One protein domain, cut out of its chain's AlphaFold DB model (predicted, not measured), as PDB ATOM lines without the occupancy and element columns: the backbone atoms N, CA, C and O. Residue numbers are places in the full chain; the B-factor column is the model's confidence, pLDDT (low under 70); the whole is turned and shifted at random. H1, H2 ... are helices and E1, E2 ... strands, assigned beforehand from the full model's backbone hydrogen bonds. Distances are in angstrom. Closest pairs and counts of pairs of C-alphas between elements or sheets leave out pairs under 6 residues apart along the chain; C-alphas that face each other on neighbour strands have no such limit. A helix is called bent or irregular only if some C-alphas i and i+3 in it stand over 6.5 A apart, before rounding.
ATOM      1  N   LYS A  18      24.304 142.973 369.803       86.50
ATOM      2  CA  LYS A  18      24.451 143.083 371.257       86.50
ATOM      3  C   LYS A  18      24.505 141.699 371.889       86.50
ATOM      4  O   LYS A  18      23.914 140.758 371.368       86.50
ATOM      5  N   ILE A  19      25.208 141.588 373.013       87.31
ATOM      6  CA  ILE A  19      25.425 140.324 373.721       87.31
ATOM      7  C   ILE A  19      25.065 140.521 375.192       87.31
ATOM      8  O   ILE A  19      25.593 141.417 375.845       87.31
ATOM      9  N   ASP A  20      24.162 139.688 375.695       87.75
ATOM     10  CA  ASP A  20      23.833 139.587 377.112       87.75
ATOM     11  C   ASP A  20      25.017 139.004 377.916       87.75
ATOM     12  O   ASP A  20      25.669 138.067 377.440       87.75
ATOM     13  N   PRO A  21      25.293 139.474 379.149       85.50
ATOM     14  CA  PRO A  21      26.395 138.958 379.965       85.50
ATOM     15  C   PRO A  21      26.364 137.440 380.204       85.50
ATOM     16  O   PRO A  21      27.416 136.806 380.328       85.50
ATOM     17  N   CYS A  22      25.184 136.817 380.272       83.50
ATOM     18  CA  CYS A  22      25.071 135.365 380.392       83.50
ATOM     19  C   CYS A  22      25.428 134.673 379.073       83.50
ATOM     20  O   CYS A  22      26.169 133.689 379.090       83.50
ATOM     21  N   ALA A  23      25.005 135.216 377.929       86.88
ATOM     22  CA  ALA A  23      25.429 134.714 376.622       86.88
ATOM     23  C   ALA A  23      26.948 134.862 376.417       86.88
ATOM     24  O   ALA A  23      27.593 133.944 375.911       86.88
ATOM     25  N   GLU A  24      27.549 135.958 376.889       88.81
ATOM     26  CA  GLU A  24      29.002 136.162 376.866       88.81
ATOM     27  C   GLU A  24      29.744 135.071 377.656       88.81
ATOM     28  O   GLU A  24      30.739 134.521 377.180       88.81
ATOM     29  N   LYS A  25      29.245 134.697 378.842       88.31
ATOM     30  CA  LYS A  25      29.818 133.594 379.636       88.31
ATOM     31  C   LYS A  25      29.744 132.255 378.902       88.31
ATOM     32  O   LYS A  25      30.686 131.469 378.986       88.31
ATOM     33  N   ILE A  26      28.649 131.987 378.192       87.69
ATOM     34  CA  ILE A  26      28.475 130.761 377.396       87.69
ATOM     35  C   ILE A  26      29.462 130.749 376.227       87.69
ATOM     36  O   ILE A  26      30.122 129.734 375.999       87.69
ATOM     37  N   LEU A  27      29.616 131.884 375.538       88.94
ATOM     38  CA  LEU A  27      30.590 132.047 374.461       88.94
ATOM     39  C   LEU A  27      32.016 131.821 374.957       88.94
ATOM     40  O   LEU A  27      32.710 130.986 374.392       88.94
ATOM     41  N   LYS A  28      32.436 132.465 376.051       89.25
ATOM     42  CA  LYS A  28      33.789 132.293 376.615       89.25
ATOM     43  C   LYS A  28      34.121 130.843 376.979       89.25
ATOM     44  O   LYS A  28      35.278 130.456 376.920       89.25
ATOM     45  N   LYS A  29      33.121 130.039 377.356       87.94
ATOM     46  CA  LYS A  29      33.306 128.617 377.690       87.94
ATOM     47  C   LYS A  29      33.392 127.701 376.468       87.94
ATOM     48  O   LYS A  29      33.916 126.599 376.590       87.94
ATOM     49  N   ARG A  30      32.793 128.093 375.340       87.19
ATOM     50  CA  ARG A  30      32.553 127.201 374.190       87.19
ATOM     51  C   ARG A  30      33.275 127.622 372.916       87.19
ATOM     52  O   ARG A  30      33.498 126.776 372.057       87.19
ATOM     53  N   LEU A  31      33.573 128.907 372.761       88.56
ATOM     54  CA  LEU A  31      34.256 129.447 371.597       88.56
ATOM     55  C   LEU A  31      35.745 129.117 371.704       88.56
ATOM     56  O   LEU A  31      36.369 129.378 372.731       88.56
ATOM     57  N   LYS A  32      36.296 128.521 370.651       88.75
ATOM     58  CA  LYS A  32      37.716 128.186 370.579       88.75
ATOM     59  C   LYS A  32      38.520 129.368 370.052       88.75
ATOM     60  O   LYS A  32      37.982 130.222 369.354       88.75
ATOM     61  N   GLU A  33      39.820 129.373 370.329       88.12
ATOM     62  CA  GLU A  33      40.733 130.420 369.855       88.12
ATOM     63  C   GLU A  33      40.756 130.523 368.319       88.12
ATOM     64  O   GLU A  33      40.671 131.620 367.773       88.12
ATOM     65  N   GLU A  34      40.733 129.379 367.627       88.25
ATOM     66  CA  GLU A  34      40.650 129.282 366.159       88.25
ATOM     67  C   GLU A  34      39.396 129.952 365.562       88.25
ATOM     68  O   GLU A  34      39.429 130.442 364.434       88.25
ATOM     69  N   ASP A  35      38.306 130.040 366.332       87.88
ATOM     70  CA  ASP A  35      37.031 130.619 365.894       87.88
ATOM     71  C   ASP A  35      36.939 132.137 366.164       87.88
ATOM     72  O   ASP A  35      36.006 132.794 365.690       87.88
ATOM     73  N   LEU A  36      37.885 132.727 366.914       88.44
ATOM     74  CA  LEU A  36      37.810 134.125 367.363       88.44
ATOM     75  C   LEU A  36      37.853 135.128 366.211       88.44
ATOM     76  O   LEU A  36      37.075 136.083 366.209       88.44
ATOM     77  N   ALA A  37      38.729 134.912 365.228       90.69
ATOM     78  CA  ALA A  37      38.861 135.811 364.083       90.69
ATOM     79  C   ALA A  37      37.548 135.885 363.290       90.69
ATOM     80  O   ALA A  37      37.030 136.967 363.013       90.69
ATOM     81  N   LYS A  38      36.948 134.722 363.016       91.06
ATOM     82  CA  LYS A  38      35.678 134.628 362.294       91.06
ATOM     83  C   LYS A  38      34.508 135.165 363.109       91.06
ATOM     84  O   LYS A  38      33.613 135.809 362.567       91.06
ATOM     85  N   PHE A  39      34.516 134.957 364.424       90.69
ATOM     86  CA  PHE A  39      33.540 135.582 365.309       90.69
ATOM     87  C   PHE A  39      33.600 137.113 365.210       90.69
ATOM     88  O   PHE A  39      32.576 137.750 364.977       90.69
ATOM     89  N   GLN A  40      34.791 137.711 365.314       89.38
ATOM     90  CA  GLN A  40      34.972 139.161 365.197       89.38
ATOM     91  C   GLN A  40      34.533 139.701 363.830       89.38
ATOM     92  O   GLN A  40      33.918 140.770 363.767       89.38
ATOM     93  N   GLU A  41      34.801 138.958 362.755       91.19
ATOM     94  CA  GLU A  41      34.344 139.281 361.402       91.19
ATOM     95  C   GLU A  41      32.810 139.328 361.321       91.19
ATOM     96  O   GLU A  41      32.244 140.318 360.856       91.19
ATOM     97  N   LEU A  42      32.124 138.305 361.844       90.44
ATOM     98  CA  LEU A  42      30.658 138.233 361.862       90.44
ATOM     99  C   LEU A  42      30.031 139.373 362.670       90.44
ATOM    100  O   LEU A  42      29.072 139.995 362.220       90.44
ATOM    101  N   ILE A  43      30.578 139.692 363.845       89.19
ATOM    102  CA  ILE A  43      30.068 140.812 364.648       89.19
ATOM    103  C   ILE A  43      30.276 142.138 363.911       89.19
ATOM    104  O   ILE A  43      29.390 142.995 363.900       89.19
ATOM    105  N   SER A  44      31.432 142.313 363.272       87.25
ATOM    106  CA  SER A  44      31.770 143.539 362.544       87.25
ATOM    107  C   SER A  44      30.932 143.727 361.282       87.25
ATOM    108  O   SER A  44      30.518 144.851 361.005       87.25
ATOM    109  N   SER A  45      30.615 142.655 360.551       86.62
ATOM    110  CA  SER A  45      29.720 142.739 359.391       86.62
ATOM    111  C   SER A  45      28.317 143.174 359.810       86.62
ATOM    112  O   SER A  45      27.731 144.064 359.191       86.62
ATOM    113  N   GLN A  46      27.820 142.637 360.929       87.25
ATOM    114  CA  GLN A  46      26.503 143.001 361.429       87.25
ATOM    115  C   GLN A  46      26.448 144.426 361.959       87.25
ATOM    116  O   GLN A  46      25.401 145.035 361.781       87.25
ATOM    117  N   LYS A  47      27.533 145.015 362.498       81.06
ATOM    118  CA  LYS A  47      27.581 146.434 362.944       81.06
ATOM    119  C   LYS A  47      27.104 147.440 361.887       81.06
ATOM    120  O   LYS A  47      26.575 148.488 362.241       81.06
ATOM    121  N   ASN A  48      27.257 147.107 360.607       79.06
ATOM    122  CA  ASN A  48      26.839 147.958 359.492       79.06
ATOM    123  C   ASN A  48      25.378 147.730 359.055       79.06
ATOM    124  O   ASN A  48      24.893 148.418 358.155       79.06
ATOM    125  N   ASN A  49      24.661 146.784 359.671       81.50
ATOM    126  CA  ASN A  49      23.274 146.472 359.345       81.50
ATOM    127  C   ASN A  49      22.330 147.588 359.829       81.50
ATOM    128  O   ASN A  49      22.121 147.815 361.024       81.50
ATOM    129  N   LYS A  50      21.747 148.310 358.867       82.12
ATOM    130  CA  LYS A  50      20.903 149.485 359.127       82.12
ATOM    131  C   LYS A  50      19.455 149.139 359.448       82.12
ATOM    132  O   LYS A  50      18.761 149.991 359.992       82.12
ATOM    133  N   ASN A  51      19.011 147.920 359.150       84.25
ATOM    134  CA  ASN A  51      17.592 147.559 359.181       84.25
ATOM    135  C   ASN A  51      17.248 146.543 360.268       84.25
ATOM    136  O   ASN A  51      16.074 146.404 360.605       84.25
ATOM    137  N   VAL A  52      18.239 145.836 360.810       86.50
ATOM    138  CA  VAL A  52      18.027 144.740 361.758       86.50
ATOM    139  C   VAL A  52      19.046 144.812 362.890       86.50
ATOM    140  O   VAL A  52      20.236 144.990 362.638       86.50
ATOM    141  N   ASP A  53      18.575 144.641 364.124       86.94
ATOM    142  CA  ASP A  53      19.416 144.449 365.304       86.94
ATOM    143  C   ASP A  53      19.336 142.990 365.785       86.94
ATOM    144  O   ASP A  53      18.279 142.360 365.756       86.94
ATOM    145  N   ILE A  54      20.456 142.454 366.262       88.81
ATOM    146  CA  ILE A  54      20.566 141.126 366.865       88.81
ATOM    147  C   ILE A  54      20.926 141.299 368.339       88.81
ATOM    148  O   ILE A  54      21.905 141.962 368.680       88.81
ATOM    149  N   PHE A  55      20.158 140.666 369.218       88.94
ATOM    150  CA  PHE A  55      20.463 140.558 370.640       88.94
ATOM    151  C   PHE A  55      20.704 139.096 370.994       88.94
ATOM    152  O   PHE A  55      19.770 138.302 370.989       88.94
ATOM    153  N   LEU A  56      21.953 138.734 371.280       89.12
ATOM    154  CA  LEU A  56      22.322 137.399 371.738       89.12
ATOM    155  C   LEU A  56      22.040 137.282 373.240       89.12
ATOM    156  O   LEU A  56      22.560 138.068 374.028       89.12
ATOM    157  N   CYS A  57      21.248 136.295 373.637       85.75
ATOM    158  CA  CYS A  57      20.791 136.076 375.008       85.75
ATOM    159  C   CYS A  57      20.869 134.587 375.379       85.75
ATOM    160  O   CYS A  57      21.062 133.742 374.507       85.75
ATOM    161  N   PRO A  58      20.759 134.200 376.659       81.31
ATOM    162  CA  PRO A  58      20.387 132.827 376.980       81.31
ATOM    163  C   PRO A  58      18.965 132.536 376.452       81.31
ATOM    164  O   PRO A  58      18.140 133.446 376.379       81.31
ATOM    165  N   PRO A  59      18.638 131.286 376.084       78.62
ATOM    166  CA  PRO A  59      17.290 130.928 375.631       78.62
ATOM    167  C   PRO A  59      16.240 131.233 376.709       78.62
ATOM    168  O   PRO A  59      16.467 130.905 377.867       78.62
ATOM    169  N   GLU A  60      15.083 131.796 376.346       62.84
ATOM    170  CA  GLU A  60      14.050 132.235 377.313       62.84
ATOM    171  C   GLU A  60      13.385 131.088 378.102       62.84
ATOM    172  O   GLU A  60      12.987 131.283 379.247       62.84
ATOM    173  N   PHE A  61      13.313 129.873 377.543       59.91
ATOM    174  CA  PHE A  61      12.606 128.732 378.148       59.91
ATOM    175  C   PHE A  61      13.430 127.440 378.067       59.91
ATOM    176  O   PHE A  61      13.146 126.547 377.269       59.91
ATOM    177  N   SER A  62      14.501 127.327 378.854       55.81
ATOM    178  CA  SER A  62      15.364 126.143 378.811       55.81
ATOM    179  C   SER A  62      16.038 125.899 380.150       55.81
ATOM    180  O   SER A  62      16.897 126.669 380.539       55.81
ATOM    181  N   PHE A  63      15.812 124.736 380.767       58.00
ATOM    182  CA  PHE A  63      16.587 124.255 381.928       58.00
ATOM    183  C   PHE A  63      18.123 124.304 381.736       58.00
ATOM    184  O   PHE A  63      18.876 124.210 382.697       58.00
ATOM    185  N   PHE A  64      18.596 124.474 380.497       62.78
ATOM    186  CA  PHE A  64      19.999 124.634 380.118       62.78
ATOM    187  C   PHE A  64      20.381 126.083 379.766       62.78
ATOM    188  O   PHE A  64      21.151 126.285 378.820       62.78
ATOM    189  N   HIS A  65      19.844 127.085 380.472       65.94
ATOM    190  CA  HIS A  65      20.153 128.510 380.256       65.94
ATOM    191  C   HIS A  65      21.667 128.805 380.227       65.94
ATOM    192  O   HIS A  65      22.088 129.703 379.511       65.94
ATOM    193  N   ASP A  66      22.488 127.993 380.904       68.00
ATOM    194  CA  ASP A  66      23.945 128.174 380.999       68.00
ATOM    195  C   ASP A  66      24.767 127.436 379.927       68.00
ATOM    196  O   ASP A  66      26.001 127.479 379.951       68.00
ATOM    197  N   ARG A  67      24.124 126.682 379.025       73.81
ATOM    198  CA  ARG A  67      24.829 125.856 378.020       73.81
ATOM    199  C   ARG A  67      24.480 126.205 376.581       73.81
ATOM    200  O   ARG A  67      25.242 125.859 375.680       73.81
ATOM    201  N   LYS A  68      23.346 126.866 376.364       82.62
ATOM    202  CA  LYS A  68      22.792 127.147 375.039       82.62
ATOM    203  C   LYS A  68      22.749 128.637 374.774       82.62
ATOM    204  O   LYS A  68      22.492 129.417 375.683       82.62
ATOM    205  N   LEU A  69      22.931 129.005 373.518       87.56
ATOM    206  CA  LEU A  69      22.684 130.357 373.056       87.56
ATOM    207  C   LEU A  69      21.233 130.506 372.583       87.56
ATOM    208  O   LEU A  69      20.592 129.567 372.112       87.56
ATOM    209  N   GLY A  70      20.715 131.710 372.725       88.25
ATOM    210  CA  GLY A  70      19.492 132.201 372.121       88.25
ATOM    211  C   GLY A  70      19.764 133.569 371.508       88.25
ATOM    212  O   GLY A  70      20.810 134.181 371.735       88.25
ATOM    213  N   ALA A  71      18.850 134.045 370.681       88.88
ATOM    214  CA  ALA A  71      18.916 135.391 370.152       88.88
ATOM    215  C   ALA A  71      17.532 135.923 369.817       88.88
ATOM    216  O   ALA A  71      16.673 135.183 369.344       88.88
ATOM    217  N   ASN A  72      17.373 137.228 369.970       87.62
ATOM    218  CA  ASN A  72      16.228 137.982 369.494       87.62
ATOM    219  C   ASN A  72      16.677 138.864 368.325       87.62
ATOM    220  O   ASN A  72      17.608 139.658 368.461       87.62
ATOM    221  N   ILE A  73      16.029 138.710 367.170       87.12
ATOM    222  CA  ILE A  73      16.255 139.545 365.985       87.12
ATOM    223  C   ILE A  73      15.141 140.593 365.905       87.12
ATOM    224  O   ILE A  73      13.962 140.238 365.879       87.12
ATOM    225  N   PHE A  74      15.522 141.868 365.846       84.19
ATOM    226  CA  PHE A  74      14.623 143.019 365.843       84.19
ATOM    227  C   PHE A  74      14.717 143.776 364.509       84.19
ATOM    228  O   PHE A  74      15.719 144.450 364.258       84.19
ATOM    229  N   PRO A  75      13.699 143.708 363.638       81.06
ATOM    230  CA  PRO A  75      13.616 144.592 362.480       81.06
ATOM    231  C   PRO A  75      13.291 146.033 362.923       81.06
ATOM    232  O   PRO A  75      12.355 146.263 363.684       81.06
ATOM    233  N   LYS A  76      14.049 147.023 362.435       75.62
ATOM    234  CA  LYS A  76      13.892 148.456 362.778       75.62
ATOM    235  C   LYS A  76      12.698 149.122 362.101       75.62
ATOM    236  O   LYS A  76      12.132 150.072 362.631       75.62
ATOM    237  N   LYS A  77      12.325 148.634 360.920       63.59
ATOM    238  CA  LYS A  77      11.121 149.034 360.194       63.59
ATOM    239  C   LYS A  77      10.361 147.770 359.847       63.59
ATOM    240  O   LYS A  77      10.819 147.022 359.001       63.59
ATOM    241  N   TYR A  78       9.263 147.536 360.544       49.44
ATOM    242  CA  TYR A  78       7.956 147.135 360.028       49.44
ATOM    243  C   TYR A  78       7.013 147.112 361.233       49.44
ATOM    244  O   TYR A  78       7.443 147.006 362.378       49.44
ATOM    245  N   THR A  79       5.736 147.305 360.961       47.66
ATOM    246  CA  THR A  79       4.596 147.540 361.859       47.66
ATOM    247  C   THR A  79       4.371 146.536 362.997       47.66
ATOM    248  O   THR A  79       3.457 146.744 363.785       47.66
ATOM    249  N   ASP A  80       5.236 145.536 363.172       49.16
ATOM    250  CA  ASP A  80       5.197 144.574 364.267       49.16
ATOM    251  C   ASP A  80       6.549 144.534 364.983       49.16
ATOM    252  O   ASP A  80       7.521 143.933 364.531       49.16
ATOM    253  N   LYS A  81       6.594 145.165 366.159       57.56
ATOM    254  CA  LYS A  81       7.733 145.186 367.094       57.56
ATOM    255  C   LYS A  81       7.996 143.821 367.752       57.56
ATOM    256  O   LYS A  81       8.537 143.775 368.855       57.56
ATOM    257  N   ILE A  82       7.552 142.723 367.144       65.62
ATOM    258  CA  ILE A  82       7.673 141.394 367.732       65.62
ATOM    259  C   ILE A  82       9.066 140.861 367.380       65.62
ATOM    260  O   ILE A  82       9.335 140.602 366.203       65.62
ATOM    261  N   PRO A  83       9.973 140.711 368.362       73.06
ATOM    262  CA  PRO A  83      11.256 140.079 368.110       73.06
ATOM    263  C   PRO A  83      11.066 138.660 367.598       73.06
ATOM    264  O   PRO A  83      10.216 137.910 368.075       73.06
ATOM    265  N   ILE A  84      11.928 138.261 366.672       82.50
ATOM    266  CA  ILE A  84      12.025 136.860 366.279       82.50
ATOM    267  C   ILE A  84      13.041 136.202 367.197       82.50
ATOM    268  O   ILE A  84      14.251 136.370 367.019       82.50
ATOM    269  N   SER A  85      12.534 135.445 368.162       83.44
ATOM    270  CA  SER A  85      13.347 134.627 369.057       83.44
ATOM    271  C   SER A  85      13.819 133.356 368.359       83.44
ATOM    272  O   SER A  85      13.052 132.638 367.713       83.44
ATOM    273  N   ILE A  86      15.108 133.073 368.475       86.12
ATOM    274  CA  ILE A  86      15.775 131.926 367.871       86.12
ATOM    275  C   ILE A  86      16.636 131.289 368.945       86.12
ATOM    276  O   ILE A  86      17.526 131.931 369.489       86.12
ATOM    277  N   ASN A  87      16.405 130.012 369.217       86.25
ATOM    278  CA  ASN A  87      17.206 129.260 370.170       86.25
ATOM    279  C   ASN A  87      18.170 128.332 369.436       86.25
ATOM    280  O   ASN A  87      17.851 127.784 368.378       86.25
ATOM    281  N   GLU A  88      19.342 128.126 370.023       80.38
ATOM    282  CA  GLU A  88      20.297 127.139 369.552       80.38
ATOM    283  C   GLU A  88      19.684 125.737 369.695       80.38
ATOM    284  O   GLU A  88      19.319 125.273 370.782       80.38
ATOM    285  N   SER A  89      19.544 125.054 368.561       76.62
ATOM    286  CA  SER A  89      19.075 123.672 368.504       76.62
ATOM    287  C   SER A  89      20.094 122.710 369.124       76.62
ATOM    288  O   SER A  89      21.286 123.008 369.200       76.62
ATOM    289  N   LEU A  90      19.656 121.506 369.508       66.56
ATOM    290  CA  LEU A  90      20.569 120.473 370.015       66.56
ATOM    291  C   LEU A  90      21.684 120.133 369.011       66.56
ATOM    292  O   LEU A  90      22.832 119.980 369.411       66.56
ATOM    293  N   PHE A  91      21.380 120.115 367.709       65.19
ATOM    294  CA  PHE A  91      22.360 119.869 366.645       65.19
ATOM    295  C   PHE A  91      23.413 120.972 366.525       65.19
ATOM    296  O   PHE A  91      24.567 120.698 366.201       65.19
ATOM    297  N   THR A  92      23.028 122.219 366.790       63.81
ATOM    298  CA  THR A  92      23.941 123.365 366.752       63.81
ATOM    299  C   THR A  92      24.785 123.497 368.013       63.81
ATOM    300  O   THR A  92      25.820 124.125 367.925       63.81
ATOM    301  N   ILE A  93      24.420 122.859 369.136       63.53
ATOM    302  CA  ILE A  93      25.259 122.814 370.353       63.53
ATOM    303  C   ILE A  93      26.474 121.903 370.170       63.53
ATOM    304  O   ILE A  93      27.553 122.206 370.675       63.53
ATOM    305  N   PHE A  94      26.287 120.780 369.465       62.44
ATOM    306  CA  PHE A  94      27.377 119.864 369.109       62.44
ATOM    307  C   PHE A  94      28.293 120.440 368.023       62.44
ATOM    308  O   PHE A  94      29.413 119.966 367.842       62.44
ATOM    309  N   ARG A  95      27.823 121.461 367.299       64.38
ATOM    310  CA  ARG A  95      28.636 122.277 366.396       64.38
ATOM    311  C   ARG A  95      29.122 123.513 367.168       64.38
ATOM    312  O   ARG A  95      28.527 123.892 368.170       64.38
ATOM    313  N   SER A  96      30.257 124.095 366.778       79.31
ATOM    314  CA  SER A  96      30.808 125.283 367.461       79.31
ATOM    315  C   SER A  96      29.723 126.369 367.614       79.31
ATOM    316  O   SER A  96      28.929 126.542 366.680       79.31
ATOM    317  N   PRO A  97      29.676 127.127 368.735       85.94
ATOM    318  CA  PRO A  97      28.732 128.241 368.910       85.94
ATOM    319  C   PRO A  97      28.794 129.263 367.762       85.94
ATOM    320  O   PRO A  97      27.813 129.953 367.480       85.94
ATOM    321  N   LEU A  98      29.923 129.319 367.050       88.31
ATOM    322  CA  LEU A  98      30.109 130.121 365.850       88.31
ATOM    323  C   LEU A  98      29.072 129.809 364.757       88.31
ATOM    324  O   LEU A  98      28.560 130.723 364.117       88.31
ATOM    325  N   HIS A  99      28.699 128.540 364.575       88.06
ATOM    326  CA  HIS A  99      27.733 128.146 363.548       88.06
ATOM    327  C   HIS A  99      26.336 128.711 363.825       88.06
ATOM    328  O   HIS A  99      25.617 129.100 362.906       88.06
ATOM    329  N   PHE A 100      25.956 128.792 365.103       89.12
ATOM    330  CA  PHE A 100      24.717 129.447 365.502       89.12
ATOM    331  C   PHE A 100      24.761 130.942 365.166       89.12
ATOM    332  O   PHE A 100      23.834 131.457 364.544       89.12
ATOM    333  N   ILE A 101      25.868 131.618 365.484       90.19
ATOM    334  CA  ILE A 101      26.067 133.046 365.193       90.19
ATOM    335  C   ILE A 101      26.043 133.327 363.683       90.19
ATOM    336  O   ILE A 101      25.394 134.279 363.253       90.19
ATOM    337  N   GLU A 102      26.664 132.484 362.855       90.62
ATOM    338  CA  GLU A 102      26.579 132.585 361.388       90.62
ATOM    339  C   GLU A 102      25.136 132.511 360.884       90.62
ATOM    340  O   GLU A 102      24.741 133.252 359.981       90.62
ATOM    341  N   LEU A 103      24.342 131.609 361.461       90.06
ATOM    342  CA  LEU A 103      22.941 131.416 361.098       90.06
ATOM    343  C   LEU A 103      22.118 132.663 361.446       90.06
ATOM    344  O   LEU A 103      21.299 133.106 360.637       90.06
ATOM    345  N   LEU A 104      22.389 133.273 362.606       90.56
ATOM    346  CA  LEU A 104      21.790 134.547 363.002       90.56
ATOM    347  C   LEU A 104      22.148 135.667 362.022       90.56
ATOM    348  O   LEU A 104      21.243 136.342 361.533       90.56
ATOM    349  N   CYS A 105      23.432 135.815 361.680       91.12
ATOM    350  CA  CYS A 105      23.898 136.839 360.740       91.12
ATOM    351  C   CYS A 105      23.234 136.675 359.366       91.12
ATOM    352  O   CYS A 105      22.614 137.607 358.864       91.12
ATOM    353  N   LYS A 106      23.229 135.458 358.804       90.75
ATOM    354  CA  LYS A 106      22.562 135.168 357.521       90.75
ATOM    355  C   LYS A 106      21.075 135.516 357.542       90.75
ATOM    356  O   LYS A 106      20.532 135.999 356.546       90.75
ATOM    357  N   LYS A 107      20.392 135.242 358.656       89.88
ATOM    358  CA  LYS A 107      18.966 135.544 358.794       89.88
ATOM    359  C   LYS A 107      18.719 137.049 358.904       89.88
ATOM    360  O   LYS A 107      17.789 137.536 358.263       89.88
ATOM    361  N   ALA A 108      19.554 137.772 359.645       89.06
ATOM    362  CA  ALA A 108      19.492 139.228 359.738       89.06
ATOM    363  C   ALA A 108      19.795 139.909 358.396       89.06
ATOM    364  O   ALA A 108      19.068 140.818 358.003       89.06
ATOM    365  N   ASP A 109      20.783 139.425 357.641       89.75
ATOM    366  CA  ASP A 109      21.104 139.940 356.305       89.75
ATOM    367  C   ASP A 109      19.950 139.721 355.324       89.75
ATOM    368  O   ASP A 109      19.560 140.632 354.594       89.75
ATOM    369  N   LYS A 110      19.355 138.519 355.323       89.25
ATOM    370  CA  LYS A 110      18.185 138.215 354.488       89.25
ATOM    371  C   LYS A 110      17.002 139.117 354.838       89.25
ATOM    372  O   LYS A 110      16.324 139.617 353.947       89.25
ATOM    373  N   MET A 111      16.763 139.332 356.128       86.62
ATOM    374  CA  MET A 111      15.699 140.213 356.598       86.62
ATOM    375  C   MET A 111      15.953 141.670 356.207       86.62
ATOM    376  O   MET A 111      15.044 142.319 355.701       86.62
ATOM    377  N   SER A 112      17.184 142.155 356.368       86.56
ATOM    378  CA  SER A 112      17.584 143.501 355.954       86.56
ATOM    379  C   SER A 112      17.343 143.726 354.459       86.56
ATOM    380  O   SER A 112      16.670 144.682 354.085       86.56
ATOM    381  N   LYS A 113      17.785 142.789 353.607       87.69
ATOM    382  CA  LYS A 113      17.556 142.851 352.153       87.69
ATOM    383  C   LYS A 113      16.074 142.880 351.793       87.69
ATOM    384  O   LYS A 113      15.675 143.615 350.892       87.69
ATOM    385  N   ASN A 114      15.252 142.092 352.487       85.06
ATOM    386  CA  ASN A 114      13.808 142.103 352.269       85.06
ATOM    387  C   ASN A 114      13.202 143.466 352.632       85.06
ATOM    388  O   ASN A 114      12.401 143.983 351.863       85.06
ATOM    389  N   ILE A 115      13.624 144.071 353.748       82.19
ATOM    390  CA  ILE A 115      13.166 145.404 354.170       82.19
ATOM    391  C   ILE A 115      13.531 146.460 353.120       82.19
ATOM    392  O   ILE A 115      12.664 147.242 352.733       82.19
ATOM    393  N   GLU A 116      14.775 146.467 352.633       83.44
ATOM    394  CA  GLU A 116      15.226 147.376 351.568       83.44
ATOM    395  C   GLU A 116      14.432 147.171 350.274       83.44
ATOM    396  O   GLU A 116      13.970 148.133 349.667       83.44
ATOM    397  N   SER A 117      14.202 145.917 349.881       80.62
ATOM    398  CA  SER A 117      13.433 145.599 348.673       80.62
ATOM    399  C   SER A 117      11.992 146.099 348.771       80.62
ATOM    400  O   SER A 117      11.483 146.684 347.820       80.62
ATOM    401  N   THR A 118      11.327 145.913 349.916       79.69
ATOM    402  CA  THR A 118       9.951 146.395 350.093       79.69
ATOM    403  C   THR A 118       9.883 147.919 350.183       79.69
ATOM    404  O   THR A 118       8.941 148.501 349.658       79.69
ATOM    405  N   GLN A 119      10.877 148.579 350.792       76.31
ATOM    406  CA  GLN A 119      10.962 150.045 350.776       76.31
ATOM    407  C   GLN A 119      11.063 150.570 349.344       76.31
ATOM    408  O   GLN A 119      10.251 151.399 348.957       76.31
ATOM    409  N   ASN A 120      11.952 149.995 348.530       73.50
ATOM    410  CA  ASN A 120      12.085 150.376 347.126       73.50
ATOM    411  C   ASN A 120      10.773 150.196 346.343       73.50
ATOM    412  O   ASN A 120      10.420 151.052 345.537       73.50
ATOM    413  N   VAL A 121      10.036 149.100 346.570       71.81
ATOM    414  CA  VAL A 121       8.734 148.878 345.914       71.81
ATOM    415  C   VAL A 121       7.717 149.939 346.337       71.81
ATOM    416  O   VAL A 121       7.061 150.514 345.472       71.81
ATOM    417  N   ASN A 122       7.605 150.226 347.635       71.06
ATOM    418  CA  ASN A 122       6.677 151.242 348.135       71.06
ATOM    419  C   ASN A 122       7.028 152.636 347.601       71.06
ATOM    420  O   ASN A 122       6.142 153.343 347.138       71.06
ATOM    421  N   ASP A 123       8.314 152.992 347.563       73.94
ATOM    422  CA  ASP A 123       8.779 154.275 347.031       73.94
ATOM    423  C   ASP A 123       8.447 154.425 345.533       73.94
ATOM    424  O   ASP A 123       8.051 155.502 345.077       73.94
ATOM    425  N   VAL A 124       8.560 153.340 344.755       76.94
ATOM    426  CA  VAL A 124       8.163 153.315 343.338       76.94
ATOM    427  C   VAL A 124       6.650 153.472 343.185       76.94
ATOM    428  O   VAL A 124       6.209 154.280 342.366       76.94
ATOM    429  N   VAL A 125       5.849 152.741 343.965       77.69
ATOM    430  CA  VAL A 125       4.379 152.837 343.926       77.69
ATOM    431  C   VAL A 125       3.914 154.244 344.307       77.69
ATOM    432  O   VAL A 125       3.101 154.828 343.591       77.69
ATOM    433  N   ASP A 126       4.478 154.826 345.365       76.06
ATOM    434  CA  ASP A 126       4.161 156.183 345.816       76.06
ATOM    435  C   ASP A 126       4.555 157.243 344.777       76.06
ATOM    436  O   ASP A 126       3.835 158.226 344.580       76.06
ATOM    437  N   SER A 127       5.682 157.049 344.084       75.75
ATOM    438  CA  SER A 127       6.115 157.915 342.981       75.75
ATOM    439  C   SER A 127       5.149 157.853 341.795       75.75
ATOM    440  O   SER A 127       4.725 158.893 341.284       75.75
ATOM    441  N   VAL A 128       4.733 156.650 341.386       76.75
ATOM    442  CA  VAL A 128       3.743 156.471 340.312       76.75
ATOM    443  C   VAL A 128       2.404 157.094 340.704       76.75
ATOM    444  O   VAL A 128       1.847 157.853 339.916       76.75
ATOM    445  N   ALA A 129       1.918 156.860 341.926       71.56
ATOM    446  CA  ALA A 129       0.658 157.423 342.407       71.56
ATOM    447  C   ALA A 129       0.664 158.964 342.403       71.56
ATOM    448  O   ALA A 129      -0.293 159.585 341.938       71.56
ATOM    449  N   LYS A 130       1.760 159.592 342.855       71.75
ATOM    450  CA  LYS A 130       1.926 161.057 342.811       71.75
ATOM    451  C   LYS A 130       1.968 161.597 341.382       71.75
ATOM    452  O   LYS A 130       1.350 162.621 341.106       71.75
ATOM    453  N   ASN A 131       2.649 160.902 340.472       65.25
ATOM    454  CA  ASN A 131       2.725 161.310 339.070       65.25
ATOM    455  C   ASN A 131       1.379 161.149 338.350       65.25
ATOM    456  O   ASN A 131       1.003 162.031 337.585       65.25
ATOM    457  N   SER A 132       0.614 160.087 338.626       62.53
ATOM    458  CA  SER A 132      -0.742 159.914 338.085       62.53
ATOM    459  C   SER A 132      -1.694 161.021 338.547       62.53
ATOM    460  O   SER A 132      -2.438 161.555 337.732       62.53
ATOM    461  N   LEU A 133      -1.606 161.441 339.814       60.12
ATOM    462  CA  LEU A 133      -2.396 162.558 340.347       60.12
ATOM    463  C   LEU A 133      -2.038 163.915 339.712       60.12
ATOM    464  O   LEU A 133      -2.899 164.784 339.622       60.12
ATOM    465  N   MET A 134      -0.798 164.114 339.249       56.53
ATOM    466  CA  MET A 134      -0.398 165.353 338.563       56.53
ATOM    467  C   MET A 134      -0.890 165.436 337.111       56.53
ATOM    468  O   MET A 134      -1.065 166.542 336.609       56.53
ATOM    469  N   VAL A 135      -1.129 164.310 336.431       54.41
ATOM    470  CA  VAL A 135      -1.600 164.309 335.030       54.41
ATOM    471  C   VAL A 135      -3.084 164.685 334.925       54.41
ATOM    472  O   VAL A 135      -3.486 165.295 333.934       54.41
ATOM    473  N   ASP A 136      -3.887 164.386 335.949       51.34
ATOM    474  CA  ASP A 136      -5.324 164.691 335.952       51.34
ATOM    475  C   ASP A 136      -5.650 166.168 336.246       51.34
ATOM    476  O   ASP A 136      -6.730 166.633 335.893       51.34
ATOM    477  N   ILE A 137      -4.725 166.947 336.823       52.25
ATOM    478  CA  ILE A 137      -4.973 168.362 337.173       52.25
ATOM    479  C   ILE A 137      -4.735 169.306 335.975       52.25
ATOM    480  O   ILE A 137      -5.251 170.419 335.949       52.25
TER     481      ILE A 137
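AT A GLANCE: This is residues 18 to 137 of the 140 residues of an uncharacterized protein of Fusobacterium sp. CAG:815 (UniProt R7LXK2). One very long helix, H4, runs with its first part along one face of a small three-stranded sheet, and its free last part, residues 120 to 137, sticks out far beyond the body as a straight arm. H2 lies side by side with the beginning of H4, and H1 is by the end of the sheet where E1 ends and E2 begins. The printed part has 120 residues, with four named helices and three named strands in the order H1 H2 E1 E2 E3 H3 H4; the sheet order is E1 E2 E3, antiparallel throughout, and the class is mostly helix. The whole is loose, with a radius of gyration of the C-alphas of 19.0 A, and spans 68 by 30 by 24 A, the arm making the length.

HOW THE PARTS SIT: Residues 18 to 19 pair, parallel, with residues 55 to 56 of E1, which holds residues 52 to 57. H1, residues 21 to 30, only grazes the sheet with its residues 21 to 26; its closest C-alphas to E1 are those of Ala 23 and Cys 57, 5.1 A apart. E1, E2 (residues 70 to 75) and E3 (residues 84 to 87) form a meander, each strand the antiparallel neighbour of the one before. In the hairpin of E1 and E2, N 55 and O 72 are within hydrogen-bond range at 2.8 A; in that of E2 and E3, N 71 and O 86 are, at 2.8 A. H4, residues 97 to 137, is on the sheet at a height over the sheet of 6.4 A, making two layers, a helix on one face of a sheet. It lies over E2 and only just not over E1, on which 2 of its C-alphas fall, and runs along the strands, at 11 degrees to E2 on the local plane. The closest C-alphas of E1 and H4 are those of Val 52 and Ser 112, 6.0 A apart. H2, residues 33 to 47, touches H4 at residues 98 to 105 alone, the closest C-alphas being those of Phe 39 and Leu 98, 6.5 A apart; they run the same way at a shallow tilt of 14 degrees. H3, residues 90 to 93, is not on the sheet and is close to H4 but not clearly touching, the closest C-alphas, those of Thr 92 and Phe 100, being 6.3 A apart. Every O i to N i+4 pair is within hydrogen-bond range in H1, 9 of 11 in H2 and 35 of 37 in H4; H3 is too short for such a pair.

IN THESE COORDINATES: H1 begins at C-alpha 21, (26.395, 138.958, 379.965), and is 14.5 A long. H2 is 21.8 A long and irregular, with C-alphas 34 and 37 7.1 A apart. E1, E2 and E3 measure 16.1 A, 16.8 A and 10.0 A, and H3 5.3 A. H4 runs 61.3 A from C-alpha 97 at (28.732, 128.241, 368.910) to C-alpha 137 at (-4.973, 168.362, 337.173).

THE WHOLE: The two C-alphas farthest apart, those of Lys 29 and Ile 137, are 68.5 A apart. Without the free residues the body spans 41 by 30 by 24 A. The printed part has no cut, and the link from E1 to E2, residues 58 to 69, is long. The mean pLDDT of the printed part is 79.3, and it is under 70 at residues 60 to 66, 77 to 82, 90 to 95 and 131 to 137.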